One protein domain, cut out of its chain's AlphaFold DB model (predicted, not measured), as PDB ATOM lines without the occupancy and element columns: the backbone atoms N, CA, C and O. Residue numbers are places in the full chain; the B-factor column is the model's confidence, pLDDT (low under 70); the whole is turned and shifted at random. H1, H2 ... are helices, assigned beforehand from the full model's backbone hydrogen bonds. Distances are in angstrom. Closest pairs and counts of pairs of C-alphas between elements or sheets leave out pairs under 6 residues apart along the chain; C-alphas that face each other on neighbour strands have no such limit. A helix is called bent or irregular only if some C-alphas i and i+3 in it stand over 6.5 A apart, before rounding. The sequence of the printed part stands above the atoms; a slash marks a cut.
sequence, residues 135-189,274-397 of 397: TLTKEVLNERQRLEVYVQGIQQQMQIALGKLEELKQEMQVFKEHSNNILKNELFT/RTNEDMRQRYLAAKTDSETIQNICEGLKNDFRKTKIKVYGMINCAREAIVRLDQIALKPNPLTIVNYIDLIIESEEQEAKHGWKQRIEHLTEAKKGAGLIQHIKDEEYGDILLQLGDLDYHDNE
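What this domain is: This is residues 135 to 189 and 274 to 397 of the 397 residues of the protein "Hypothetical protein" of Rotaria sp. Silwood2 (UniProt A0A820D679). Two long helices, H1 and H4, run side by side in opposite directions and make the long axis; a helical hairpin, H5 and H6, packs steeply across one side of this pair, and H7 packs along H4. The short helices H2 and H3 sit at the end of the pair where H1 ends and H4 begins. The printed part has 179 residues with seven named helices, H1 to H7 in order along the chain, and no named strand: the class is all helix. It is loose, with a radius of gyration of the C-alphas of 20.1 A, and spans 69 by 35 by 29 A.

How they stand to each other: H1, residues 135 to 177, touches H4, residues 289 to 328, at a shallow tilt of 18 degrees, opposite ways; their closest C-alphas, of Met 158 and Val 311, are 5.9 A apart. H4 is the hub, touching five helices. H2, residues 179 to 183, touches it, with C-alphas 183 and 289 closest at 7.4 A. H3, residues 276 to 283, touches H4 at a steep tilt of 64 degrees, closest at C-alphas 283 and 296, 5.4 A. H5, residues 337 to 351, touches H4 with residue 337 alone, 5.7 A from C-alpha 319 between C-alphas, at a steep tilt of 61 degrees. H5 and H6, residues 356 to 373, form a hairpin at a shallow tilt of 6 degrees, with C-alphas 345 and 360 closest at 5.8 A. H6 touches H1 with residues 358 to 362 alone, at a steep tilt of 54 degrees; C-alphas 162 and 359 are closest, at 6.0 A. H7, residues 378 to 390, touches H4 at a shallow tilt of 31 degrees, opposite ways, closest at C-alphas 305 and 389, 5.6 A. H1 and H7 are apart. Every O i to N i+4 pair is within hydrogen-bond range in H1, H2, H5 and H6; in H3 it is 3 of 4, in H4 33 of 36, in H7 7 of 9.

Where its parts are: H1 begins at C-alpha 135, (-9.853, -52.284, -22.341), and measures 62.4 A; H4 measures 59.6 A from C-alpha 289, (50.477, -29.368, -4.593). H2, H3, H5 and H6 measure 6.3, 11.2, 21.3 and 25.2 A. H7, 20.1 A, is irregular, with C-alphas 379 and 382 7.2 A apart, and ends at C-alpha 390, (34.394, -51.293, -10.102).

The domain as a whole: The C-alphas of Thr 135 and Lys 184, the two farthest apart, are 70.6 A apart. Residues 190 to 273 are not printed; C-alphas 189 and 274 are 5.6 A apart across this cut. Of the links that are printed whole, none is long. The mean pLDDT of the printed part is 75.9; residues 284 to 293, 332 to 335 and 371 to 397 are under 70.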
ATOM      1  N   THR A 135     -10.491 -53.110 -23.379       89.31
ATOM      2  CA  THR A 135      -9.853 -52.284 -22.341       89.31
ATOM      3  C   THR A 135      -8.383 -52.656 -22.135       89.31
ATOM      4  O   THR A 135      -7.525 -51.776 -22.236       89.31
ATOM      5  N   LEU A 136      -8.065 -53.945 -21.945       88.69
ATOM      6  CA  LEU A 136      -6.677 -54.385 -21.752       88.69
ATOM      7  C   LEU A 136      -5.836 -54.174 -23.018       88.69
ATOM      8  O   LEU A 136      -4.709 -53.699 -22.946       88.69
ATOM      9  N   THR A 137      -6.406 -54.427 -24.198       89.75
ATOM     10  CA  THR A 137      -5.748 -54.141 -25.487       89.75
ATOM     11  C   THR A 137      -5.399 -52.652 -25.630       89.75
ATOM     12  O   THR A 137      -4.288 -52.300 -26.032       89.75
ATOM     13  N   LYS A 138      -6.310 -51.744 -25.249       88.50
ATOM     14  CA  LYS A 138      -6.053 -50.294 -25.235       88.50
ATOM     15  C   LYS A 138      -4.967 -49.926 -24.216       88.50
ATOM     16  O   LYS A 138      -4.148 -49.051 -24.501       88.50
ATOM     17  N   GLU A 139      -4.917 -50.589 -23.059       86.00
ATOM     18  CA  GLU A 139      -3.840 -50.415 -22.074       86.00
ATOM     19  C   GLU A 139      -2.481 -50.855 -22.636       86.00
ATOM     20  O   GLU A 139      -1.543 -50.060 -22.608       86.00
ATOM     21  N   VAL A 140      -2.395 -52.044 -23.248       86.75
ATOM     22  CA  VAL A 140      -1.184 -52.549 -23.926       86.75
ATOM     23  C   VAL A 140      -0.685 -51.551 -24.968       86.75
ATOM     24  O   VAL A 140       0.497 -51.206 -24.997       86.75
ATOM     25  N   LEU A 141      -1.580 -51.042 -25.817       87.31
ATOM     26  CA  LEU A 141      -1.230 -50.082 -26.865       87.31
ATOM     27  C   LEU A 141      -0.742 -48.734 -26.320       87.31
ATOM     28  O   LEU A 141       0.144 -48.118 -26.919       87.31
ATOM     29  N   ASN A 142      -1.328 -48.262 -25.220       85.69
ATOM     30  CA  ASN A 142      -0.912 -47.025 -24.566       85.69
ATOM     31  C   ASN A 142       0.430 -47.193 -23.853       85.69
ATOM     32  O   ASN A 142       1.291 -46.325 -23.971       85.69
ATOM     33  N   GLU A 143       0.627 -48.307 -23.150       84.94
ATOM     34  CA  GLU A 143       1.876 -48.590 -22.450       84.94
ATOM     35  C   GLU A 143       3.032 -48.755 -23.441       84.94
ATOM     36  O   GLU A 143       4.078 -48.140 -23.263       84.94
ATOM     37  N   ARG A 144       2.817 -49.459 -24.563       84.56
ATOM     38  CA  ARG A 144       3.794 -49.532 -25.667       84.56
ATOM     39  C   ARG A 144       4.205 -48.156 -26.166       84.56
ATOM     40  O   ARG A 144       5.395 -47.899 -26.278       84.56
ATOM     41  N   GLN A 145       3.243 -47.269 -26.426       85.31
ATOM     42  CA  GLN A 145       3.548 -45.918 -26.902       85.31
ATOM     43  C   GLN A 145       4.423 -45.154 -25.900       85.31
ATOM     44  O   GLN A 145       5.400 -44.518 -26.286       85.31
ATOM     45  N   ARG A 146       4.097 -45.229 -24.605       86.50
ATOM     46  CA  ARG A 146       4.890 -44.577 -23.554       86.50
ATOM     47  C   ARG A 146       6.283 -45.153 -23.443       86.50
ATOM     48  O   ARG A 146       7.231 -44.400 -23.264       86.50
ATOM     49  N   LEU A 147       6.409 -46.466 -23.558       83.25
ATOM     50  CA  LEU A 147       7.700 -47.122 -23.485       83.25
ATOM     51  C   LEU A 147       8.553 -46.838 -24.714       83.25
ATOM     52  O   LEU A 147       9.738 -46.598 -24.551       83.25
ATOM     53  N   GLU A 148       7.971 -46.758 -25.912       83.38
ATOM     54  CA  GLU A 148       8.677 -46.293 -27.113       83.38
ATOM     55  C   GLU A 148       9.251 -44.878 -26.890       83.38
ATOM     56  O   GLU A 148      10.438 -44.652 -27.116       83.38
ATOM     57  N   VAL A 149       8.452 -43.949 -26.347       88.88
ATOM     58  CA  VAL A 149       8.902 -42.582 -26.010       88.88
ATOM     59  C   VAL A 149       9.960 -42.581 -24.906       88.88
ATOM     60  O   VAL A 149      10.958 -41.865 -24.991       88.88
ATOM     61  N   TYR A 150       9.768 -43.399 -23.873       87.06
ATOM     62  CA  TYR A 150      10.703 -43.522 -22.761       87.06
ATOM     63  C   TYR A 150      12.056 -44.075 -23.210       87.06
ATOM     64  O   TYR A 150      13.088 -43.518 -22.851       87.06
ATOM     65  N   VAL A 151      12.049 -45.125 -24.034       81.19
ATOM     66  CA  VAL A 151      13.243 -45.775 -24.584       81.19
ATOM     67  C   VAL A 151      14.003 -44.826 -25.508       81.19
ATOM     68  O   VAL A 151      15.212 -44.684 -25.343       81.19
ATOM     69  N   GLN A 152      13.317 -44.104 -26.402       83.69
ATOM     70  CA  GLN A 152      13.945 -43.062 -27.231       83.69
ATOM     71  C   GLN A 152      14.612 -41.978 -26.373       83.69
ATOM     72  O   GLN A 152      15.747 -41.576 -26.629       83.69
ATOM     73  N   GLY A 153      13.926 -41.541 -25.316       85.69
ATOM     74  CA  GLY A 153      14.467 -40.602 -24.343       85.69
ATOM     75  C   GLY A 153      15.696 -41.135 -23.601       85.69
ATOM     76  O   GLY A 153      16.713 -40.453 -23.491       85.69
ATOM     77  N   ILE A 154      15.641 -42.379 -23.123       82.62
ATOM     78  CA  ILE A 154      16.788 -43.038 -22.491       82.62
ATOM     79  C   ILE A 154      17.962 -43.123 -23.465       82.62
ATOM     80  O   ILE A 154      19.083 -42.821 -23.070       82.62
ATOM     81  N   GLN A 155      17.731 -43.494 -24.725       82.81
ATOM     82  CA  GLN A 155      18.791 -43.644 -25.721       82.81
ATOM     83  C   GLN A 155      19.596 -42.350 -25.890       82.81
ATOM     84  O   GLN A 155      20.825 -42.380 -25.851       82.81
ATOM     85  N   GLN A 156      18.928 -41.199 -25.994       86.06
ATOM     86  CA  GLN A 156      19.621 -39.916 -26.104       86.06
ATOM     87  C   GLN A 156      20.371 -39.552 -24.806       86.06
ATOM     88  O   GLN A 156      21.482 -39.027 -24.871       86.06
ATOM     89  N   GLN A 157      19.821 -39.836 -23.618       88.00
ATOM     90  CA  GLN A 157      20.575 -39.657 -22.362       88.00
ATOM     91  C   GLN A 157      21.798 -40.575 -22.279       88.00
ATOM     92  O   GLN A 157      22.856 -40.171 -21.797       88.00
ATOM     93  N   MET A 158      21.657 -41.801 -22.764       87.19
ATOM     94  CA  MET A 158      22.711 -42.797 -22.774       87.19
ATOM     95  C   MET A 158      23.844 -42.374 -23.707       87.19
ATOM     96  O   MET A 158      24.999 -42.465 -23.311       87.19
ATOM     97  N   GLN A 159      23.537 -41.802 -24.875       87.75
ATOM     98  CA  GLN A 159      24.536 -41.193 -25.761       87.75
ATOM     99  C   GLN A 159      25.300 -40.046 -25.080       87.75
ATOM    100  O   GLN A 159      26.523 -39.985 -25.181       87.75
ATOM    101  N   ILE A 160      24.612 -39.177 -24.328       89.81
ATOM    102  CA  ILE A 160      25.266 -38.111 -23.544       89.81
ATOM    103  C   ILE A 160      26.199 -38.714 -22.487       89.81
ATOM    104  O   ILE A 160      27.335 -38.271 -22.336       89.81
ATOM    105  N   ALA A 161      25.736 -39.728 -21.752       91.12
ATOM    106  CA  ALA A 161      26.527 -40.369 -20.707       91.12
ATOM    107  C   ALA A 161      27.739 -41.129 -21.274       91.12
ATOM    108  O   ALA A 161      28.829 -41.023 -20.718       91.12
ATOM    109  N   LEU A 162      27.581 -41.837 -22.394       90.50
ATOM    110  CA  LEU A 162      28.676 -42.515 -23.095       90.50
ATOM    111  C   LEU A 162      29.699 -41.513 -23.640       90.50
ATOM    112  O   LEU A 162      30.897 -41.711 -23.453       90.50
ATOM    113  N   GLY A 163      29.241 -40.408 -24.233       91.00
ATOM    114  CA  GLY A 163      30.115 -39.307 -24.637       91.00
ATOM    115  C   GLY A 163      30.875 -38.703 -23.454       91.00
ATOM    116  O   GLY A 163      32.057 -38.392 -23.567       91.00
ATOM    117  N   LYS A 164      30.239 -38.616 -22.278       92.44
ATOM    118  CA  LYS A 164      30.911 -38.154 -21.059       92.44
ATOM    119  C   LYS A 164      31.951 -39.149 -20.530       92.44
ATOM    120  O   LYS A 164      32.986 -38.715 -20.032       92.44
ATOM    121  N   LEU A 165      31.708 -40.459 -20.626       90.62
ATOM    122  CA  LEU A 165      32.713 -41.479 -20.287       90.62
ATOM    123  C   LEU A 165      33.933 -41.378 -21.201       90.62
ATOM    124  O   LEU A 165      35.064 -41.448 -20.723       90.62
ATOM    125  N   GLU A 166      33.698 -41.168 -22.493       89.62
ATOM    126  CA  GLU A 166      34.756 -40.967 -23.474       89.62
ATOM    127  C   GLU A 166      35.587 -39.716 -23.162       89.62
ATOM    128  O   GLU A 166      36.814 -39.799 -23.101       89.62
ATOM    129  N   GLU A 167      34.923 -38.588 -22.884       91.38
ATOM    130  CA  GLU A 167      35.567 -37.350 -22.441       91.38
ATOM    131  C   GLU A 167      36.455 -37.619 -21.211       91.38
ATOM    132  O   GLU A 167      37.655 -37.365 -21.227       91.38
ATOM    133  N   LEU A 168      35.907 -38.226 -20.154       90.06
ATOM    134  CA  LEU A 168      36.664 -38.510 -18.930       90.06
ATOM    135  C   LEU A 168      37.863 -39.444 -19.173       90.06
ATOM    136  O   LEU A 168      38.919 -39.236 -18.577       90.06
ATOM    137  N   LYS A 169      37.741 -40.436 -20.066       87.94
ATOM    138  CA  LYS A 169      38.842 -41.343 -20.440       87.94
ATOM    139  C   LYS A 169      39.960 -40.588 -21.173       87.94
ATOM    140  O   LYS A 169      41.133 -40.801 -20.862       87.94
ATOM    141  N   GLN A 170      39.612 -39.673 -22.082       88.56
ATOM    142  CA  GLN A 170      40.580 -38.788 -22.743       88.56
ATOM    143  C   GLN A 170      41.283 -37.877 -21.724       88.56
ATOM    144  O   GLN A 170      42.508 -37.772 -21.739       88.56
ATOM    145  N   GLU A 171      40.545 -37.285 -20.776       87.69
ATOM    146  CA  GLU A 171      41.136 -36.447 -19.720       87.69
ATOM    147  C   GLU A 171      42.096 -37.227 -18.818       87.69
ATOM    148  O   GLU A 171      43.177 -36.733 -18.504       87.69
ATOM    149  N   MET A 172      41.748 -38.459 -18.438       85.25
ATOM    150  CA  MET A 172      42.639 -39.332 -17.667       85.25
ATOM    151  C   MET A 172      43.937 -39.646 -18.422       85.25
ATOM    152  O   MET A 172      45.006 -39.686 -17.809       85.25
ATOM    153  N   GLN A 173      43.867 -39.854 -19.741       86.81
ATOM    154  CA  GLN A 173      45.048 -40.106 -20.566       86.81
ATOM    155  C   GLN A 173      45.947 -38.868 -20.655       86.81
ATOM    156  O   GLN A 173      47.139 -38.965 -20.365       86.81
ATOM    157  N   VAL A 174      45.368 -37.702 -20.962       86.62
ATOM    158  CA  VAL A 174      46.083 -36.414 -20.969       86.62
ATOM    159  C   VAL A 174      46.760 -36.179 -19.620       86.62
ATOM    160  O   VAL A 174      47.932 -35.811 -19.560       86.62
ATOM    161  N   PHE A 175      46.051 -36.437 -18.522       79.06
ATOM    162  CA  PHE A 175      46.590 -36.277 -17.178       79.06
ATOM    163  C   PHE A 175      47.785 -37.207 -16.911       79.06
ATOM    164  O   PHE A 175      48.780 -36.783 -16.322       79.06
ATOM    165  N   LYS A 176      47.724 -38.463 -17.374       81.25
ATOM    166  CA  LYS A 176      48.829 -39.429 -17.258       81.25
ATOM    167  C   LYS A 176      50.058 -38.969 -18.050       81.25
ATOM    168  O   LYS A 176      51.165 -38.957 -17.506       81.25
ATOM    169  N   GLU A 177      49.856 -38.558 -19.298       84.81
ATOM    170  CA  GLU A 177      50.915 -38.111 -20.214       84.81
ATOM    171  C   GLU A 177      51.581 -36.805 -19.749       84.81
ATOM    172  O   GLU A 177      52.803 -36.667 -19.826       84.81
ATOM    173  N   HIS A 178      50.805 -35.877 -19.183       81.88
ATOM    174  CA  HIS A 178      51.279 -34.565 -18.732       81.88
ATOM    175  C   HIS A 178      51.509 -34.455 -17.218       81.88
ATOM    176  O   HIS A 178      51.688 -33.353 -16.697       81.88
ATOM    177  N   SER A 179      51.574 -35.581 -16.503       75.62
ATOM    178  CA  SER A 179      51.772 -35.632 -15.044       75.62
ATOM    179  C   SER A 179      52.958 -34.785 -14.551       75.62
ATOM    180  O   SER A 179      52.834 -34.047 -13.574       75.62
ATOM    181  N   ASN A 180      54.085 -34.801 -15.272       77.19
ATOM    182  CA  ASN A 180      55.265 -33.986 -14.960       77.19
ATOM    183  C   ASN A 180      55.027 -32.474 -15.114       77.19
ATOM    184  O   ASN A 180      55.545 -31.694 -14.315       77.19
ATOM    185  N   ASN A 181      54.254 -32.054 -16.118       76.94
ATOM    186  CA  ASN A 181      53.939 -30.639 -16.344       76.94
ATOM    187  C   ASN A 181      53.006 -30.125 -15.239       76.94
ATOM    188  O   ASN A 181      53.184 -29.022 -14.731       76.94
ATOM    189  N   ILE A 182      52.064 -30.966 -14.795       71.56
ATOM    190  CA  ILE A 182      51.154 -30.664 -13.682       71.56
ATOM    191  C   ILE A 182      51.929 -30.523 -12.365       71.56
ATOM    192  O   ILE A 182      51.705 -29.558 -11.637       71.56
ATOM    193  N   LEU A 183      52.883 -31.426 -12.089       70.56
ATOM    194  CA  LEU A 183      53.773 -31.339 -10.919       70.56
ATOM    195  C   LEU A 183      54.577 -30.036 -10.884       70.56
ATOM    196  O   LEU A 183      54.817 -29.481  -9.815       70.56
ATOM    197  N   LYS A 184      55.002 -29.551 -12.053       75.50
ATOM    198  CA  LYS A 184      55.772 -28.308 -12.198       75.50
ATOM    199  C   LYS A 184      54.901 -27.055 -12.287       75.50
ATOM    200  O   LYS A 184      55.439 -25.960 -12.419       75.50
ATOM    201  N   ASN A 185      53.579 -27.210 -12.206       71.88
ATOM    202  CA  ASN A 185      52.602 -26.144 -12.394       71.88
ATOM    203  C   ASN A 185      52.763 -25.398 -13.736       71.88
ATOM    204  O   ASN A 185      52.544 -24.190 -13.831       71.88
ATOM    205  N   GLU A 186      53.179 -26.121 -14.775       80.62
ATOM    206  CA  GLU A 186      53.312 -25.591 -16.127       80.62
ATOM    207  C   GLU A 186      51.940 -25.589 -16.812       80.62
ATOM    208  O   GLU A 186      51.210 -26.583 -16.784       80.62
ATOM    209  N   LEU A 187      51.579 -24.463 -17.430       82.25
ATOM    210  CA  LEU A 187      50.356 -24.349 -18.225       82.25
ATOM    211  C   LEU A 187      50.505 -25.138 -19.526       82.25
ATOM    212  O   LEU A 187      51.480 -24.965 -20.258       82.25
ATOM    213  N   PHE A 188      49.508 -25.957 -19.846       86.06
ATOM    214  CA  PHE A 188      49.415 -26.618 -21.143       86.06
ATOM    215  C   PHE A 188      47.964 -26.708 -21.609       86.06
ATOM    216  O   PHE A 188      47.024 -26.704 -20.811       86.06
ATOM    217  N   THR A 189      47.806 -26.793 -22.925       90.81
ATOM    218  CA  THR A 189      46.518 -26.974 -23.591       90.81
ATOM    219  C   THR A 189      46.413 -28.374 -24.163       90.81
ATOM    220  O   THR A 189      47.407 -28.923 -24.636       90.81
ATOM    221  N   ARG A 274      41.035 -27.203 -24.119       90.75
ATOM    222  CA  ARG A 274      41.008 -26.962 -22.672       90.75
ATOM    223  C   ARG A 274      42.400 -26.709 -22.122       90.75
ATOM    224  O   ARG A 274      43.402 -27.045 -22.757       90.75
ATOM    225  N   THR A 275      42.459 -26.140 -20.923       87.56
ATOM    226  CA  THR A 275      43.697 -25.939 -20.166       87.56
ATOM    227  C   THR A 275      43.750 -26.853 -18.946       87.56
ATOM    228  O   THR A 275      42.729 -27.290 -18.411       87.56
ATOM    229  N   ASN A 276      44.952 -27.138 -18.453       81.31
ATOM    230  CA  ASN A 276      45.114 -27.872 -17.197       81.31
ATOM    231  C   ASN A 276      44.584 -27.109 -15.972       81.31
ATOM    232  O   ASN A 276      44.212 -27.742 -14.985       81.31
ATOM    233  N   GLU A 277      44.495 -25.781 -16.041       79.50
ATOM    234  CA  GLU A 277      43.870 -24.964 -14.998       79.50
ATOM    235  C   GLU A 277      42.357 -25.236 -14.895       79.50
ATOM    236  O   GLU A 277      41.842 -25.405 -13.792       79.50
ATOM    237  N   ASP A 278      41.659 -25.419 -16.024       77.56
ATOM    238  CA  ASP A 278      40.233 -25.800 -16.038       77.56
ATOM    239  C   ASP A 278      39.996 -27.153 -15.344       77.56
ATOM    240  O   ASP A 278      38.971 -27.388 -14.693       77.56
ATOM    241  N   MET A 279      40.950 -28.078 -15.475       75.62
ATOM    242  CA  MET A 279      40.916 -29.367 -14.785       75.62
ATOM    243  C   MET A 279      41.218 -29.216 -13.287       75.62
ATOM    244  O   MET A 279      40.519 -29.809 -12.466       75.62
ATOM    245  N   ARG A 280      42.208 -28.389 -12.914       74.38
ATOM    246  CA  ARG A 280      42.530 -28.074 -11.511       74.38
ATOM    247  C   ARG A 280      41.323 -27.470 -10.792       74.38
ATOM    248  O   ARG A 280      40.947 -27.958  -9.730       74.38
ATOM    249  N   GLN A 281      40.669 -26.471 -11.383       77.12
ATOM    250  CA  GLN A 281      39.528 -25.784 -10.768       77.12
ATOM    251  C   GLN A 281      38.334 -26.707 -10.503       77.12
ATOM    252  O   GLN A 281      37.653 -26.545  -9.490       77.12
ATOM    253  N   ARG A 282      38.094 -27.710 -11.361       74.81
ATOM    254  CA  ARG A 282      37.001 -28.679 -11.167       74.81
ATOM    255  C   ARG A 282      37.165 -29.555  -9.925       74.81
ATOM    256  O   ARG A 282      36.158 -29.951  -9.342       74.81
ATOM    257  N   TYR A 283      38.400 -29.849  -9.517       73.25
ATOM    258  CA  TYR A 283      38.683 -30.845  -8.473       73.25
ATOM    259  C   TYR A 283      39.418 -30.293  -7.243       73.25
ATOM    260  O   TYR A 283      39.588 -31.015  -6.260       73.25
ATOM    261  N   LEU A 284      39.827 -29.019  -7.248       66.75
ATOM    262  CA  LEU A 284      40.612 -28.410  -6.171       66.75
ATOM    263  C   LEU A 284      39.890 -27.217  -5.543       66.75
ATOM    264  O   LEU A 284      40.100 -26.064  -5.909       66.75
ATOM    265  N   ALA A 285      39.098 -27.479  -4.507       55.75
ATOM    266  CA  ALA A 285      38.740 -26.446  -3.541       55.75
ATOM    267  C   ALA A 285      39.860 -26.347  -2.480       55.75
ATOM    268  O   ALA A 285      39.873 -27.113  -1.523       55.75
ATOM    269  N   ALA A 286      40.813 -25.426  -2.687       52.88
ATOM    270  CA  ALA A 286      41.847 -24.979  -1.732       52.88
ATOM    271  C   ALA A 286      42.715 -26.077  -1.058       52.88
ATOM    272  O   ALA A 286      42.539 -26.361   0.127       52.88
ATOM    273  N   LYS A 287      43.699 -26.658  -1.771       53.41
ATOM    274  CA  LYS A 287      44.669 -27.637  -1.213       53.41
ATOM    275  C   LYS A 287      46.082 -27.533  -1.823       53.41
ATOM    276  O   LYS A 287      46.260 -26.873  -2.840       53.41
ATOM    277  N   THR A 288      47.071 -28.160  -1.167       56.91
ATOM    278  CA  THR A 288      48.518 -28.144  -1.495       56.91
ATOM    279  C   THR A 288      48.891 -29.023  -2.706       56.91
ATOM    280  O   THR A 288      48.130 -29.898  -3.123       56.91
ATOM    281  N   ASP A 289      50.085 -28.820  -3.280       57.56
ATOM    282  CA  ASP A 289      50.477 -29.368  -4.593       57.56
ATOM    283  C   ASP A 289      50.650 -30.904  -4.670       57.56
ATOM    284  O   ASP A 289      50.379 -31.483  -5.720       57.56
ATOM    285  N   SER A 290      51.036 -31.616  -3.598       55.41
ATOM    286  CA  SER A 290      51.134 -33.094  -3.646       55.41
ATOM    287  C   SER A 290      49.775 -33.787  -3.513       55.41
ATOM    288  O   SER A 290      49.538 -34.810  -4.151       55.41
ATOM    289  N   GLU A 291      48.856 -33.216  -2.728       60.12
ATOM    290  CA  GLU A 291      47.463 -33.674  -2.663       60.12
ATOM    291  C   GLU A 291      46.720 -33.360  -3.972       60.12
ATOM    292  O   GLU A 291      45.763 -34.042  -4.328       60.12
ATOM    293  N   THR A 292      47.183 -32.364  -4.733       66.62
ATOM    294  CA  THR A 292      46.523 -31.878  -5.949       66.62
ATOM    295  C   THR A 292      46.386 -32.948  -7.037       66.62
ATOM    296  O   THR A 292      45.303 -33.118  -7.593       66.62
ATOM    297  N   ILE A 293      47.444 -33.709  -7.323       67.12
ATOM    298  CA  ILE A 293      47.414 -34.722  -8.393       67.12
ATOM    299  C   ILE A 293      46.538 -35.912  -8.016       67.12
ATOM    300  O   ILE A 293      45.743 -36.383  -8.830       67.12
ATOM    301  N   GLN A 294      46.657 -36.375  -6.772       74.19
ATOM    302  CA  GLN A 294      45.853 -37.484  -6.276       74.19
ATOM    303  C   GLN A 294      44.364 -37.115  -6.255       74.19
ATOM    304  O   GLN A 294      43.549 -37.899  -6.734       74.19
ATOM    305  N   ASN A 295      44.025 -35.898  -5.818       76.88
ATOM    306  CA  ASN A 295      42.647 -35.406  -5.790       76.88
ATOM    307  C   ASN A 295      42.033 -35.283  -7.194       76.88
ATOM    308  O   ASN A 295      40.878 -35.660  -7.378       76.88
ATOM    309  N   ILE A 296      42.783 -34.797  -8.196       77.62
ATOM    310  CA  ILE A 296      42.293 -34.731  -9.587       77.62
ATOM    311  C   ILE A 296      42.048 -36.141 -10.135       77.62
ATOM    312  O   ILE A 296      40.977 -36.410 -10.677       77.62
ATOM    313  N   CYS A 297      43.002 -37.059  -9.951       78.38
ATOM    314  CA  CYS A 297      42.848 -38.461 -10.342       78.38
ATOM    315  C   CYS A 297      41.615 -39.101  -9.697       78.38
ATOM    316  O   CYS A 297      40.831 -39.766 -10.370       78.38
ATOM    317  N   GLU A 298      41.443 -38.924  -8.391       83.56
ATOM    318  CA  GLU A 298      40.329 -39.499  -7.647       83.56
ATOM    319  C   GLU A 298      38.988 -38.868  -8.049       83.56
ATOM    320  O   GLU A 298      38.000 -39.582  -8.224       83.56
ATOM    321  N   GLY A 299      38.970 -37.558  -8.309       84.50
ATOM    322  CA  GLY A 299      37.824 -36.831  -8.851       84.50
ATOM    323  C   GLY A 299      37.389 -37.346 -10.224       84.50
ATOM    324  O   GLY A 299      36.226 -37.715 -10.392       84.50
ATOM    325  N   LEU A 300      38.327 -37.473 -11.170       85.19
ATOM    326  CA  LEU A 300      38.070 -38.043 -12.498       85.19
ATOM    327  C   LEU A 300      37.541 -39.480 -12.400       85.19
ATOM    328  O   LEU A 300      36.562 -39.827 -13.061       85.19
ATOM    329  N   LYS A 301      38.144 -40.321 -11.545       85.38
ATOM    330  CA  LYS A 301      37.679 -41.702 -11.314       85.38
ATOM    331  C   LYS A 301      36.269 -41.738 -10.733       85.38
ATOM    332  O   LYS A 301      35.466 -42.579 -11.129       85.38
ATOM    333  N   ASN A 302      35.959 -40.844  -9.798       87.88
ATOM    334  CA  ASN A 302      34.636 -40.752  -9.190       87.88
ATOM    335  C   ASN A 302      33.578 -40.312 -10.212       87.88
ATOM    336  O   ASN A 302      32.504 -40.908 -10.280       87.88
ATOM    337  N   ASP A 303      33.884 -39.315 -11.043       88.88
ATOM    338  CA  ASP A 303      32.989 -38.872 -12.116       88.88
ATOM    339  C   ASP A 303      32.782 -39.967 -13.167       88.88
ATOM    340  O   ASP A 303      31.653 -40.176 -13.624       88.88
ATOM    341  N   PHE A 304      33.835 -40.724 -13.491       88.00
ATOM    342  CA  PHE A 304      33.756 -41.872 -14.392       88.00
ATOM    343  C   PHE A 304      32.842 -42.958 -13.816       88.00
ATOM    344  O   PHE A 304      31.868 -43.343 -14.465       88.00
ATOM    345  N   ARG A 305      33.063 -43.373 -12.559       86.88
ATOM    346  CA  ARG A 305      32.201 -44.339 -11.852       86.88
ATOM    347  C   ARG A 305      30.745 -43.888 -11.800       86.88
ATOM    348  O   ARG A 305      29.854 -44.641 -12.185       86.88
ATOM    349  N   LYS A 306      30.482 -42.645 -11.383       88.75
ATOM    350  CA  LYS A 306      29.122 -42.079 -11.330       88.75
ATOM    351  C   LYS A 306      28.446 -42.087 -12.698       88.75
ATOM    352  O   LYS A 306      27.252 -42.361 -12.790       88.75
ATOM    353  N   THR A 307      29.191 -41.782 -13.758       89.50
ATOM    354  CA  THR A 307      28.663 -41.795 -15.125       89.50
ATOM    355  C   THR A 307      28.389 -43.225 -15.596       89.50
ATOM    356  O   THR A 307      27.317 -43.476 -16.146       89.50
ATOM    357  N   LYS A 308      29.271 -44.186 -15.286       84.56
ATOM    358  CA  LYS A 308      29.076 -45.620 -15.564       84.56
ATOM    359  C   LYS A 308      27.811 -46.145 -14.867       84.56
ATOM    360  O   LYS A 308      26.963 -46.750 -15.518       84.56
ATOM    361  N   ILE A 309      27.602 -45.801 -13.589       84.50
ATOM    362  CA  ILE A 309      26.379 -46.138 -12.833       84.50
ATOM    363  C   ILE A 309      25.118 -45.590 -13.521       84.50
ATOM    364  O   ILE A 309      24.117 -46.300 -13.619       84.50
ATOM    365  N   LYS A 310      25.148 -44.354 -14.046       86.50
ATOM    366  CA  LYS A 310      24.008 -43.786 -14.792       86.50
ATOM    367  C   LYS A 310      23.684 -44.586 -16.056       86.50
ATOM    368  O   LYS A 310      22.506 -44.821 -16.318       86.50
ATOM    369  N   VAL A 311      24.697 -45.017 -16.817       85.50
ATOM    370  CA  VAL A 311      24.511 -45.853 -18.022       85.50
ATOM    371  C   VAL A 311      23.823 -47.167 -17.664       85.50
ATOM    372  O   VAL A 311      22.812 -47.520 -18.267       85.50
ATOM    373  N   TYR A 312      24.298 -47.865 -16.634       80.12
ATOM    374  CA  TYR A 312      23.661 -49.110 -16.217       80.12
ATOM    375  C   TYR A 312      22.253 -48.909 -15.640       80.12
ATOM    376  O   TYR A 312      21.355 -49.698 -15.931       80.12
ATOM    377  N   GLY A 313      22.018 -47.832 -14.885       82.56
ATOM    378  CA  GLY A 313      20.675 -47.480 -14.415       82.56
ATOM    379  C   GLY A 313      19.687 -47.272 -15.570       82.56
ATOM    380  O   GLY A 313      18.542 -47.720 -15.499       82.56
ATOM    381  N   MET A 314      20.142 -46.664 -16.671       84.25
ATOM    382  CA  MET A 314      19.364 -46.511 -17.905       84.25
ATOM    383  C   MET A 314      19.056 -47.853 -18.586       84.25
ATOM    384  O   MET A 314      17.925 -48.070 -19.022       84.25
ATOM    385  N   ILE A 315      20.018 -48.780 -18.623       79.12
ATOM    386  CA  ILE A 315      19.806 -50.143 -19.142       79.12
ATOM    387  C   ILE A 315      18.774 -50.891 -18.296       79.12
ATOM    388  O   ILE A 315      17.886 -51.542 -18.850       79.12
ATOM    389  N   ASN A 316      18.835 -50.764 -16.968       80.31
ATOM    390  CA  ASN A 316      17.828 -51.362 -16.096       80.31
ATOM    391  C   ASN A 316      16.431 -50.802 -16.366       80.31
ATOM    392  O   ASN A 316      15.472 -51.556 -16.485       80.31
ATOM    393  N   CYS A 317      16.322 -49.483 -16.523       80.50
ATOM    394  CA  CYS A 317      15.058 -48.834 -16.850       80.50
ATOM    395  C   CYS A 317      14.460 -49.365 -18.166       80.50
ATOM    396  O   CYS A 317      13.251 -49.578 -18.255       80.50
ATOM    397  N   ALA A 318      15.295 -49.601 -19.184       78.56
ATOM    398  CA  ALA A 318      14.860 -50.216 -20.437       78.56
ATOM    399  C   ALA A 318      14.436 -51.686 -20.244       78.56
ATOM    400  O   ALA A 318      13.439 -52.119 -20.819       78.56
ATOM    401  N   ARG A 319      15.138 -52.449 -19.394       77.88
ATOM    402  CA  ARG A 319      14.759 -53.824 -19.023       77.88
ATOM    403  C   ARG A 319      13.391 -53.867 -18.339       77.88
ATOM    404  O   ARG A 319      12.534 -54.636 -18.762       77.88
ATOM    405  N   GLU A 320      13.172 -53.039 -17.320       79.38
ATOM    406  CA  GLU A 320      11.901 -52.956 -16.582       79.38
ATOM    407  C   GLU A 320      10.728 -52.612 -17.508       79.38
ATOM    408  O   GLU A 320       9.656 -53.210 -17.410       79.38
ATOM    409  N   ALA A 321      10.952 -51.705 -18.463       75.94
ATOM    410  CA  ALA A 321       9.992 -51.386 -19.513       75.94
ATOM    411  C   ALA A 321       9.631 -52.608 -20.376       75.94
ATOM    412  O   ALA A 321       8.449 -52.883 -20.593       75.94
ATOM    413  N   ILE A 322      10.628 -53.362 -20.848       74.00
ATOM    414  CA  ILE A 322      10.408 -54.575 -21.652       74.00
ATOM    415  C   ILE A 322       9.624 -55.618 -20.843       74.00
ATOM    416  O   ILE A 322       8.605 -56.117 -21.317       74.00
ATOM    417  N   VAL A 323      10.021 -55.872 -19.592       78.88
ATOM    418  CA  VAL A 323       9.333 -56.821 -18.699       78.88
ATOM    419  C   VAL A 323       7.877 -56.414 -18.468       78.88
ATOM    420  O   VAL A 323       6.983 -57.262 -18.484       78.88
ATOM    421  N   ARG A 324       7.605 -55.115 -18.289       77.94
ATOM    422  CA  ARG A 324       6.234 -54.622 -18.119       77.94
ATOM    423  C   ARG A 324       5.364 -54.917 -19.341       77.94
ATOM    424  O   ARG A 324       4.205 -55.284 -19.158       77.94
ATOM    425  N   LEU A 325       5.897 -54.788 -20.559       72.38
ATOM    426  CA  LEU A 325       5.167 -55.131 -21.787       72.38
ATOM    427  C   LEU A 325       4.833 -56.614 -21.868       72.38
ATOM    428  O   LEU A 325       3.717 -56.962 -22.255       72.38
ATOM    429  N   ASP A 326       5.775 -57.464 -21.476       76.75
ATOM    430  CA  ASP A 326       5.610 -58.915 -21.527       76.75
ATOM    431  C   ASP A 326       4.518 -59.414 -20.570       76.75
ATOM    432  O   ASP A 326       3.844 -60.396 -20.868       76.75
ATOM    433  N   GLN A 327       4.288 -58.723 -19.447       81.38
ATOM    434  CA  GLN A 327       3.250 -59.090 -18.473       81.38
ATOM    435  C   GLN A 327       1.819 -58.873 -18.982       81.38
ATOM    436  O   GLN A 327       0.910 -59.609 -18.594       81.38
ATOM    437  N   ILE A 328       1.598 -57.835 -19.794       76.25
ATOM    438  CA  ILE A 328       0.249 -57.397 -20.192       76.25
ATOM    439  C   ILE A 328      -0.123 -57.810 -21.621       76.25
ATOM    440  O   ILE A 328      -1.307 -57.953 -21.928       76.25
ATOM    441  N   ALA A 329       0.864 -57.999 -22.500       79.81
ATOM    442  CA  ALA A 329       0.632 -58.365 -23.891       79.81
ATOM    443  C   ALA A 329       0.390 -59.873 -24.054       79.81
ATOM    444  O   ALA A 329       0.986 -60.699 -23.368       79.81
ATOM    445  N   LEU A 330      -0.438 -60.244 -25.031       81.00
ATOM    446  CA  LEU A 330      -0.704 -61.644 -25.371       81.00
ATOM    447  C   LEU A 330       0.545 -62.390 -25.864       81.00
ATOM    448  O   LEU A 330       0.686 -63.595 -25.652       81.00
ATOM    449  N   LYS A 331       1.452 -61.674 -26.532       78.50
ATOM    450  CA  LYS A 331       2.792 -62.159 -26.863       78.50
ATOM    451  C   LYS A 331       3.847 -61.152 -26.409       78.50
ATOM    452  O   LYS A 331       3.679 -59.957 -26.692       78.50
ATOM    453  N   PRO A 332       4.923 -61.632 -25.756       67.06
ATOM    454  CA  PRO A 332       6.024 -60.786 -25.326       67.06
ATOM    455  C   PRO A 332       6.717 -60.142 -26.528       67.06
ATOM    456  O   PRO A 332       6.591 -60.600 -27.669       67.06
ATOM    457  N   ASN A 333       7.424 -59.044 -26.282       64.38
ATOM    458  CA  ASN A 333       8.213 -58.387 -27.316       64.38
ATOM    459  C   ASN A 333       9.343 -59.333 -27.774       64.38
ATOM    460  O   ASN A 333      10.057 -59.860 -26.923       64.38
ATOM    461  N   PRO A 334       9.552 -59.555 -29.087       61.59
ATOM    462  CA  PRO A 334      10.673 -60.375 -29.550       61.59
ATOM    463  C   PRO A 334      12.046 -59.776 -29.207       61.59
ATOM    464  O   PRO A 334      13.044 -60.493 -29.231       61.59
ATOM    465  N   LEU A 335      12.123 -58.475 -28.906       65.06
ATOM    466  CA  LEU A 335      13.372 -57.802 -28.558       65.06
ATOM    467  C   LEU A 335      13.678 -57.930 -27.063       65.06
ATOM    468  O   LEU A 335      13.010 -57.327 -26.223       65.06
ATOM    469  N   THR A 336      14.747 -58.660 -26.744       71.94
ATOM    470  CA  THR A 336      15.335 -58.678 -25.396       71.94
ATOM    471  C   THR A 336      16.172 -57.420 -25.135       71.94
ATOM    472  O   THR A 336      16.556 -56.715 -26.071       71.94
ATOM    473  N   ILE A 337      16.542 -57.161 -23.874       72.69
ATOM    474  CA  ILE A 337      17.476 -56.069 -23.539       72.69
ATOM    475  C   ILE A 337      18.837 -56.230 -24.238       72.69
ATOM    476  O   ILE A 337      19.445 -55.245 -24.643       72.69
ATOM    477  N   VAL A 338      19.288 -57.471 -24.447       78.81
ATOM    478  CA  VAL A 338      20.527 -57.771 -25.178       78.81
ATOM    479  C   VAL A 338      20.388 -57.364 -26.644       78.81
ATOM    480  O   VAL A 338      21.274 -56.697 -27.171       78.81
ATOM    481  N   ASN A 339      19.252 -57.682 -27.277       76.50
ATOM    482  CA  ASN A 339      18.975 -57.250 -28.650       76.50
ATOM    483  C   ASN A 339      18.839 -55.728 -28.755       76.50
ATOM    484  O   ASN A 339      19.227 -55.147 -29.758       76.50
ATOM    485  N   TYR A 340      18.311 -55.072 -27.722       75.44
ATOM    486  CA  TYR A 340      18.243 -53.616 -27.685       75.44
ATOM    487  C   TYR A 340      19.638 -52.975 -27.631       75.44
ATOM    488  O   TYR A 340      19.901 -52.037 -28.377       75.44
ATOM    489  N   ILE A 341      20.552 -53.502 -26.807       79.19
ATOM    490  CA  ILE A 341      21.942 -53.018 -26.774       79.19
ATOM    491  C   ILE A 341      22.633 -53.263 -28.124       79.19
ATOM    492  O   ILE A 341      23.356 -52.384 -28.587       79.19
ATOM    493  N   ASP A 342      22.363 -54.393 -28.787       83.38
ATOM    494  CA  ASP A 342      22.874 -54.667 -30.138       83.38
ATOM    495  C   ASP A 342      22.443 -53.608 -31.155       83.38
ATOM    496  O   ASP A 342      23.280 -53.109 -31.898       83.38
ATOM    497  N   LEU A 343      21.181 -53.177 -31.123       82.44
ATOM    498  CA  LEU A 343      20.702 -52.099 -31.995       82.44
ATOM    499  C   LEU A 343      21.418 -50.764 -31.732       82.44
ATOM    500  O   LEU A 343      21.656 -49.998 -32.665       82.44
ATOM    501  N   ILE A 344      21.778 -50.469 -30.476       82.62
ATOM    502  CA  ILE A 344      22.562 -49.266 -30.152       82.62
ATOM    503  C   ILE A 344      23.993 -49.404 -30.682       82.62
ATOM    504  O   ILE A 344      24.512 -48.448 -31.253       82.62
ATOM    505  N   ILE A 345      24.617 -50.575 -30.524       85.88
ATOM    506  CA  ILE A 345      25.955 -50.852 -31.067       85.88
ATOM    507  C   ILE A 345      25.948 -50.679 -32.588       85.88
ATOM    508  O   ILE A 345      26.754 -49.912 -33.104       85.88
ATOM    509  N   GLU A 346      24.999 -51.299 -33.291       86.88
ATOM    510  CA  GLU A 346      24.845 -51.157 -34.744       86.88
ATOM    511  C   GLU A 346      24.657 -49.689 -35.156       86.88
ATOM    512  O   GLU A 346      25.241 -49.240 -36.143       86.88
ATOM    513  N   SER A 347      23.879 -48.913 -34.393       83.75
ATOM    514  CA  SER A 347      23.705 -47.476 -34.637       83.75
ATOM    515  C   SER A 347      25.019 -46.701 -34.480       83.75
ATOM    516  O   SER A 347      25.315 -45.837 -35.304       83.75
ATOM    517  N   GLU A 348      25.821 -46.996 -33.453       85.94
ATOM    518  CA  GLU A 348      27.139 -46.371 -33.256       85.94
ATOM    519  C   GLU A 348      28.131 -46.759 -34.368       85.94
ATOM    520  O   GLU A 348      28.892 -45.906 -34.830       85.94
ATOM    521  N   GLU A 349      28.099 -48.011 -34.843       88.38
ATOM    522  CA  GLU A 349      28.911 -48.483 -35.977       88.38
ATOM    523  C   GLU A 349      28.539 -47.782 -37.284       88.38
ATOM    524  O   GLU A 349      29.420 -47.362 -38.034       88.38
ATOM    525  N   GLN A 350      27.240 -47.641 -37.560       84.50
ATOM    526  CA  GLN A 350      26.740 -47.005 -38.780       84.50
ATOM    527  C   GLN A 350      27.039 -45.508 -38.813       84.50
ATOM    528  O   GLN A 350      27.403 -44.973 -39.861       84.50
ATOM    529  N   GLU A 351      26.884 -44.822 -37.680       84.50
ATOM    530  CA  GLU A 351      27.189 -43.397 -37.588       84.50
ATOM    531  C   GLU A 351      28.699 -43.127 -37.619       84.50
ATOM    532  O   GLU A 351      29.113 -42.074 -38.108       84.50
ATOM    533  N   ALA A 352      29.511 -44.051 -37.086       85.25
ATOM    534  CA  ALA A 352      30.978 -44.012 -37.060       85.25
ATOM    535  C   ALA A 352      31.577 -42.662 -36.603       85.25
ATOM    536  O   ALA A 352      32.683 -42.279 -37.000       85.25
ATOM    537  N   LYS A 353      30.851 -41.923 -35.755       78.00
ATOM    538  CA  LYS A 353      31.267 -40.614 -35.220       78.00
ATOM    539  C   LYS A 353      32.515 -40.762 -34.357       78.00
ATOM    540  O   LYS A 353      32.669 -41.785 -33.700       78.00
ATOM    541  N   HIS A 354      33.369 -39.738 -34.293       76.00
ATOM    542  CA  HIS A 354      34.574 -39.747 -33.448       76.00
ATOM    543  C   HIS A 354      34.291 -40.353 -32.057       76.00
ATOM    544  O   HIS A 354      33.240 -40.073 -31.470       76.00
ATOM    545  N   GLY A 355      35.156 -41.265 -31.597       74.44
ATOM    546  CA  GLY A 355      34.958 -41.972 -30.325       74.44
ATOM    547  C   GLY A 355      34.057 -43.210 -30.331       74.44
ATOM    548  O   GLY A 355      33.911 -43.878 -29.305       74.44
ATOM    549  N   TRP A 356      33.443 -43.547 -31.472       81.62
ATOM    550  CA  TRP A 356      32.470 -44.646 -31.566       81.62
ATOM    551  C   TRP A 356      33.023 -45.991 -31.078       81.62
ATOM    552  O   TRP A 356      32.304 -46.748 -30.434       81.62
ATOM    553  N   LYS A 357      34.315 -46.273 -31.301       86.12
ATOM    554  CA  LYS A 357      34.952 -47.523 -30.857       86.12
ATOM    555  C   LYS A 357      34.947 -47.671 -29.334       86.12
ATOM    556  O   LYS A 357      34.640 -48.746 -28.832       86.12
ATOM    557  N   GLN A 358      35.253 -46.598 -28.606       81.81
ATOM    558  CA  GLN A 358      35.226 -46.580 -27.142       81.81
ATOM    559  C   GLN A 358      33.790 -46.692 -26.615       81.81
ATOM    560  O   GLN A 358      33.537 -47.402 -25.646       81.81
ATOM    561  N   ARG A 359      32.819 -46.046 -27.276       85.31
ATOM    562  CA  ARG A 359      31.403 -46.202 -26.907       85.31
ATOM    563  C   ARG A 359      30.923 -47.640 -27.112       85.31
ATOM    564  O   ARG A 359      30.255 -48.171 -26.231       85.31
ATOM    565  N   ILE A 360      31.322 -48.300 -28.201       88.50
ATOM    566  CA  ILE A 360      31.035 -49.725 -28.430       88.50
ATOM    567  C   ILE A 360      31.690 -50.623 -27.382       88.50
ATOM    568  O   ILE A 360      31.057 -51.582 -26.948       88.50
ATOM    569  N   GLU A 361      32.916 -50.330 -26.946       86.75
ATOM    570  CA  GLU A 361      33.574 -51.057 -25.852       86.75
ATOM    571  C   GLU A 361      32.700 -51.027 -24.584       86.75
ATOM    572  O   GLU A 361      32.304 -52.081 -24.077       86.75
ATOM    573  N   HIS A 362      32.267 -49.833 -24.165       83.69
ATOM    574  CA  HIS A 362      31.368 -49.660 -23.019       83.69
ATOM    575  C   HIS A 362      30.001 -50.333 -23.216       83.69
ATOM    576  O   HIS A 362      29.473 -50.946 -22.288       83.69
ATOM    577  N   LEU A 363      29.426 -50.262 -24.420       84.31
ATOM    578  CA  LEU A 363      28.174 -50.951 -24.756       84.31
ATOM    579  C   LEU A 363      28.328 -52.473 -24.720       84.31
ATOM    580  O   LEU A 363      27.420 -53.177 -24.287       84.31
ATOM    581  N   THR A 364      29.479 -52.994 -25.139       85.75
ATOM    582  CA  THR A 364      29.776 -54.428 -25.141       85.75
ATOM    583  C   THR A 364      29.947 -54.953 -23.716       85.75
ATOM    584  O   THR A 364      29.449 -56.033 -23.395       85.75
ATOM    585  N   GLU A 365      30.602 -54.194 -22.834       81.38
ATOM    586  CA  GLU A 365      30.637 -54.487 -21.395       81.38
ATOM    587  C   GLU A 365      29.233 -54.483 -20.793       81.38
ATOM    588  O   GLU A 365      28.821 -55.454 -20.154       81.38
ATOM    589  N   ALA A 366      28.471 -53.427 -21.069       79.25
ATOM    590  CA  ALA A 366      27.090 -53.302 -20.640       79.25
ATOM    591  C   ALA A 366      26.222 -54.475 -21.123       79.25
ATOM    592  O   ALA A 366      25.420 -55.004 -20.354       79.25
ATOM    593  N   LYS A 367      26.419 -54.934 -22.366       82.75
ATOM    594  CA  LYS A 367      25.757 -56.110 -22.942       82.75
ATOM    595  C   LYS A 367      26.097 -57.383 -22.172       82.75
ATOM    596  O   LYS A 367      25.192 -58.154 -21.853       82.75
ATOM    597  N   LYS A 368      27.380 -57.608 -21.861       80.50
ATOM    598  CA  LYS A 368      27.823 -58.755 -21.049       80.50
ATOM    599  C   LYS A 368      27.161 -58.727 -19.671       80.50
ATOM    600  O   LYS A 368      26.586 -59.732 -19.262       80.50
ATOM    601  N   GLY A 369      27.169 -57.571 -19.004       70.50
ATOM    602  CA  GLY A 369      26.478 -57.369 -17.728       70.50
ATOM    603  C   GLY A 369      24.977 -57.653 -17.828       70.50
ATOM    604  O   GLY A 369      24.442 -58.432 -17.048       70.50
ATOM    605  N   ALA A 370      24.297 -57.110 -18.840       71.31
ATOM    606  CA  ALA A 370      22.869 -57.335 -19.063       71.31
ATOM    607  C   ALA A 370      22.527 -58.815 -19.317       71.31
ATOM    608  O   ALA A 370      21.511 -59.298 -18.817       71.31
ATOM    609  N   GLY A 371      23.380 -59.545 -20.045       68.44
ATOM    610  CA  GLY A 371      23.230 -60.985 -20.274       68.44
ATOM    611  C   GLY A 371      23.373 -61.819 -18.997       68.44
ATOM    612  O   GLY A 371      22.622 -62.770 -18.805       68.44
ATOM    613  N   LEU A 372      24.274 -61.431 -18.087       64.19
ATOM    614  CA  LEU A 372      24.410 -62.070 -16.770       64.19
ATOM    615  C   LEU A 372      23.174 -61.827 -15.891       64.19
ATOM    616  O   LEU A 372      22.735 -62.721 -15.171       64.19
ATOM    617  N   ILE A 373      22.574 -60.638 -15.993       57.59
ATOM    618  CA  ILE A 373      21.423 -60.236 -15.179       57.59
ATOM    619  C   ILE A 373      20.091 -60.824 -15.686       57.59
ATOM    620  O   ILE A 373      19.108 -60.868 -14.948       57.59
ATOM    621  N   GLN A 374      20.040 -61.365 -16.906       55.88
ATOM    622  CA  GLN A 374      18.830 -61.991 -17.464       55.88
ATOM    623  C   GLN A 374      18.328 -63.204 -16.643       55.88
ATOM    624  O   GLN A 374      17.192 -63.644 -16.822       55.88
ATOM    625  N   HIS A 375      19.145 -63.710 -15.711       51.84
ATOM    626  CA  HIS A 375      18.844 -64.843 -14.830       51.84
ATOM    627  C   HIS A 375      18.780 -64.490 -13.332       51.84
ATOM    628  O   HIS A 375      18.656 -65.395 -12.506       51.84
ATOM    629  N   ILE A 376      18.855 -63.206 -12.968       50.59
ATOM    630  CA  ILE A 376      18.992 -62.748 -11.577       50.59
ATOM    631  C   ILE A 376      17.693 -62.071 -11.111       50.59
ATOM    632  O   ILE A 376      17.045 -61.353 -11.873       50.59
ATOM    633  N   LYS A 377      17.280 -62.333  -9.863       48.31
ATOM    634  CA  LYS A 377      16.087 -61.718  -9.250       48.31
ATOM    635  C   LYS A 377      16.364 -60.249  -8.910       48.31
ATOM    636  O   LYS A 377      17.478 -59.908  -8.530       48.31
ATOM    637  N   ASP A 378      15.341 -59.396  -8.991       51.22
ATOM    638  CA  ASP A 378      15.471 -57.932  -8.844       51.22
ATOM    639  C   ASP A 378      16.131 -57.466  -7.523       51.22
ATOM    640  O   ASP A 378      16.691 -56.373  -7.478       51.22
ATOM    641  N   GLU A 379      16.133 -58.294  -6.472       46.56
ATOM    642  CA  GLU A 379      16.736 -57.991  -5.161       46.56
ATOM    643  C   GLU A 379      18.281 -57.974  -5.159       46.56
ATOM    644  O   GLU A 379      18.868 -57.328  -4.298       46.56
ATOM    645  N   GLU A 380      18.954 -58.597  -6.137       52.41
ATOM    646  CA  GLU A 380      20.432 -58.637  -6.245       52.41
ATOM    647  C   GLU A 380      20.991 -57.603  -7.252       52.41
ATOM    648  O   GLU A 380      22.202 -57.465  -7.430       52.41
ATOM    649  N   TYR A 381      20.114 -56.843  -7.919       52.72
ATOM    650  CA  TYR A 381      20.483 -55.938  -9.015       52.72
ATOM    651  C   TYR A 381      21.345 -54.749  -8.549       52.72
ATOM    652  O   TYR A 381      22.275 -54.336  -9.243       52.72
ATOM    653  N   GLY A 382      21.055 -54.199  -7.365       49.97
ATOM    654  CA  GLY A 382      21.768 -53.044  -6.805       49.97
ATOM    655  C   GLY A 382      23.234 -53.333  -6.470       49.97
ATOM    656  O   GLY A 382      24.103 -52.508  -6.754       49.97
ATOM    657  N   ASP A 383      23.518 -54.527  -5.950       52.66
ATOM    658  CA  ASP A 383      24.870 -54.945  -5.567       52.66
ATOM    659  C   ASP A 383      25.746 -55.240  -6.796       52.66
ATOM    660  O   ASP A 383      26.944 -54.954  -6.805       52.66
ATOM    661  N   ILE A 384      25.137 -55.716  -7.886       57.19
ATOM    662  CA  ILE A 384      25.819 -55.944  -9.166       57.19
ATOM    663  C   ILE A 384      26.160 -54.619  -9.854       57.19
ATOM    664  O   ILE A 384      27.247 -54.489 -10.406       57.19
ATOM    665  N   LEU A 385      25.287 -53.606  -9.800       52.44
ATOM    666  CA  LEU A 385      25.595 -52.268 -10.328       52.44
ATOM    667  C   LEU A 385      26.829 -51.646  -9.658       52.44
ATOM    668  O   LEU A 385      27.623 -50.987 -10.333       52.44
ATOM    669  N   LEU A 386      26.988 -51.869  -8.350       53.03
ATOM    670  CA  LEU A 386      28.161 -51.438  -7.590       53.03
ATOM    671  C   LEU A 386      29.416 -52.195  -8.047       53.03
ATOM    672  O   LEU A 386      30.419 -51.562  -8.362       53.03
ATOM    673  N   GLN A 387      29.334 -53.521  -8.200       58.44
ATOM    674  CA  GLN A 387      30.446 -54.342  -8.698       58.44
ATOM    675  C   GLN A 387      30.842 -54.000 -10.147       58.44
ATOM    676  O   GLN A 387      32.024 -53.846 -10.439       58.44
ATOM    677  N   LEU A 388      29.878 -53.806 -11.055       55.19
ATOM    678  CA  LEU A 388      30.107 -53.420 -12.459       55.19
ATOM    679  C   LEU A 388      30.714 -52.011 -12.598       55.19
ATOM    680  O   LEU A 388      31.414 -51.729 -13.574       55.19
ATOM    681  N   GLY A 389      30.453 -51.126 -11.630       50.91
ATOM    682  CA  GLY A 389      31.108 -49.822 -11.506       50.91
ATOM    683  C   GLY A 389      32.595 -49.914 -11.139       50.91
ATOM    684  O   GLY A 389      33.337 -48.969 -11.408       50.91
ATOM    685  N   ASP A 390      33.031 -51.046 -10.582       50.47
ATOM    686  CA  ASP A 390      34.394 -51.293 -10.102       50.47
ATOM    687  C   ASP A 390      35.229 -52.225 -11.002       50.47
ATOM    688  O   ASP A 390      36.442 -52.318 -10.812       50.47
ATOM    689  N   LEU A 391      34.622 -52.868 -12.009       44.97
ATOM    690  CA  LEU A 391      35.251 -53.928 -12.818       44.97
ATOM    691  C   LEU A 391      36.465 -53.527 -13.682       44.97
ATOM    692  O   LEU A 391      37.119 -54.421 -14.209       44.97
ATOM    693  N   ASP A 392      36.829 -52.247 -13.790       45.19
ATOM    694  CA  ASP A 392      37.940 -51.816 -14.664       45.19
ATOM    695  C   ASP A 392      39.252 -51.525 -13.919       45.19
ATOM    696  O   ASP A 392      40.194 -51.013 -14.520       45.19
ATOM    697  N   TYR A 393      39.347 -51.809 -12.615       40.00
ATOM    698  CA  TYR A 393      40.528 -51.422 -11.827       40.00
ATOM    699  C   TYR A 393      41.486 -52.552 -11.434       40.00
ATOM    700  O   TYR A 393      42.390 -52.308 -10.637       40.00
ATOM    701  N   HIS A 394      41.345 -53.749 -12.013       32.97
ATOM    702  CA  HIS A 394      42.289 -54.849 -11.769       32.97
ATOM    703  C   HIS A 394      43.173 -55.248 -12.953       32.97
ATOM    704  O   HIS A 394      44.143 -55.966 -12.732       32.97
ATOM    705  N   ASP A 395      42.947 -54.712 -14.153       33.78
ATOM    706  CA  ASP A 395      43.805 -54.997 -15.306       33.78
ATOM    707  C   ASP A 395      44.565 -53.735 -15.738       33.78
ATOM    708  O   ASP A 395      44.075 -52.940 -16.542       33.78
ATOM    709  N   ASN A 396      45.752 -53.564 -15.138       30.47
ATOM    710  CA  ASN A 396      46.946 -52.805 -15.561       30.47
ATOM    711  C   ASN A 396      47.586 -52.052 -14.373       30.47
ATOM    712  O   ASN A 396      47.610 -50.816 -14.350       30.47
ATOM    713  N   GLU A 397      48.108 -52.808 -13.400       28.97
ATOM    714  CA  GLU A 397      49.290 -52.389 -12.624       28.97
ATOM    715  C   GLU A 397      50.573 -52.764 -13.371       28.97
ATOM    716  O   GLU A 397      50.631 -53.895 -13.914       28.97
TER     717      GLU A 397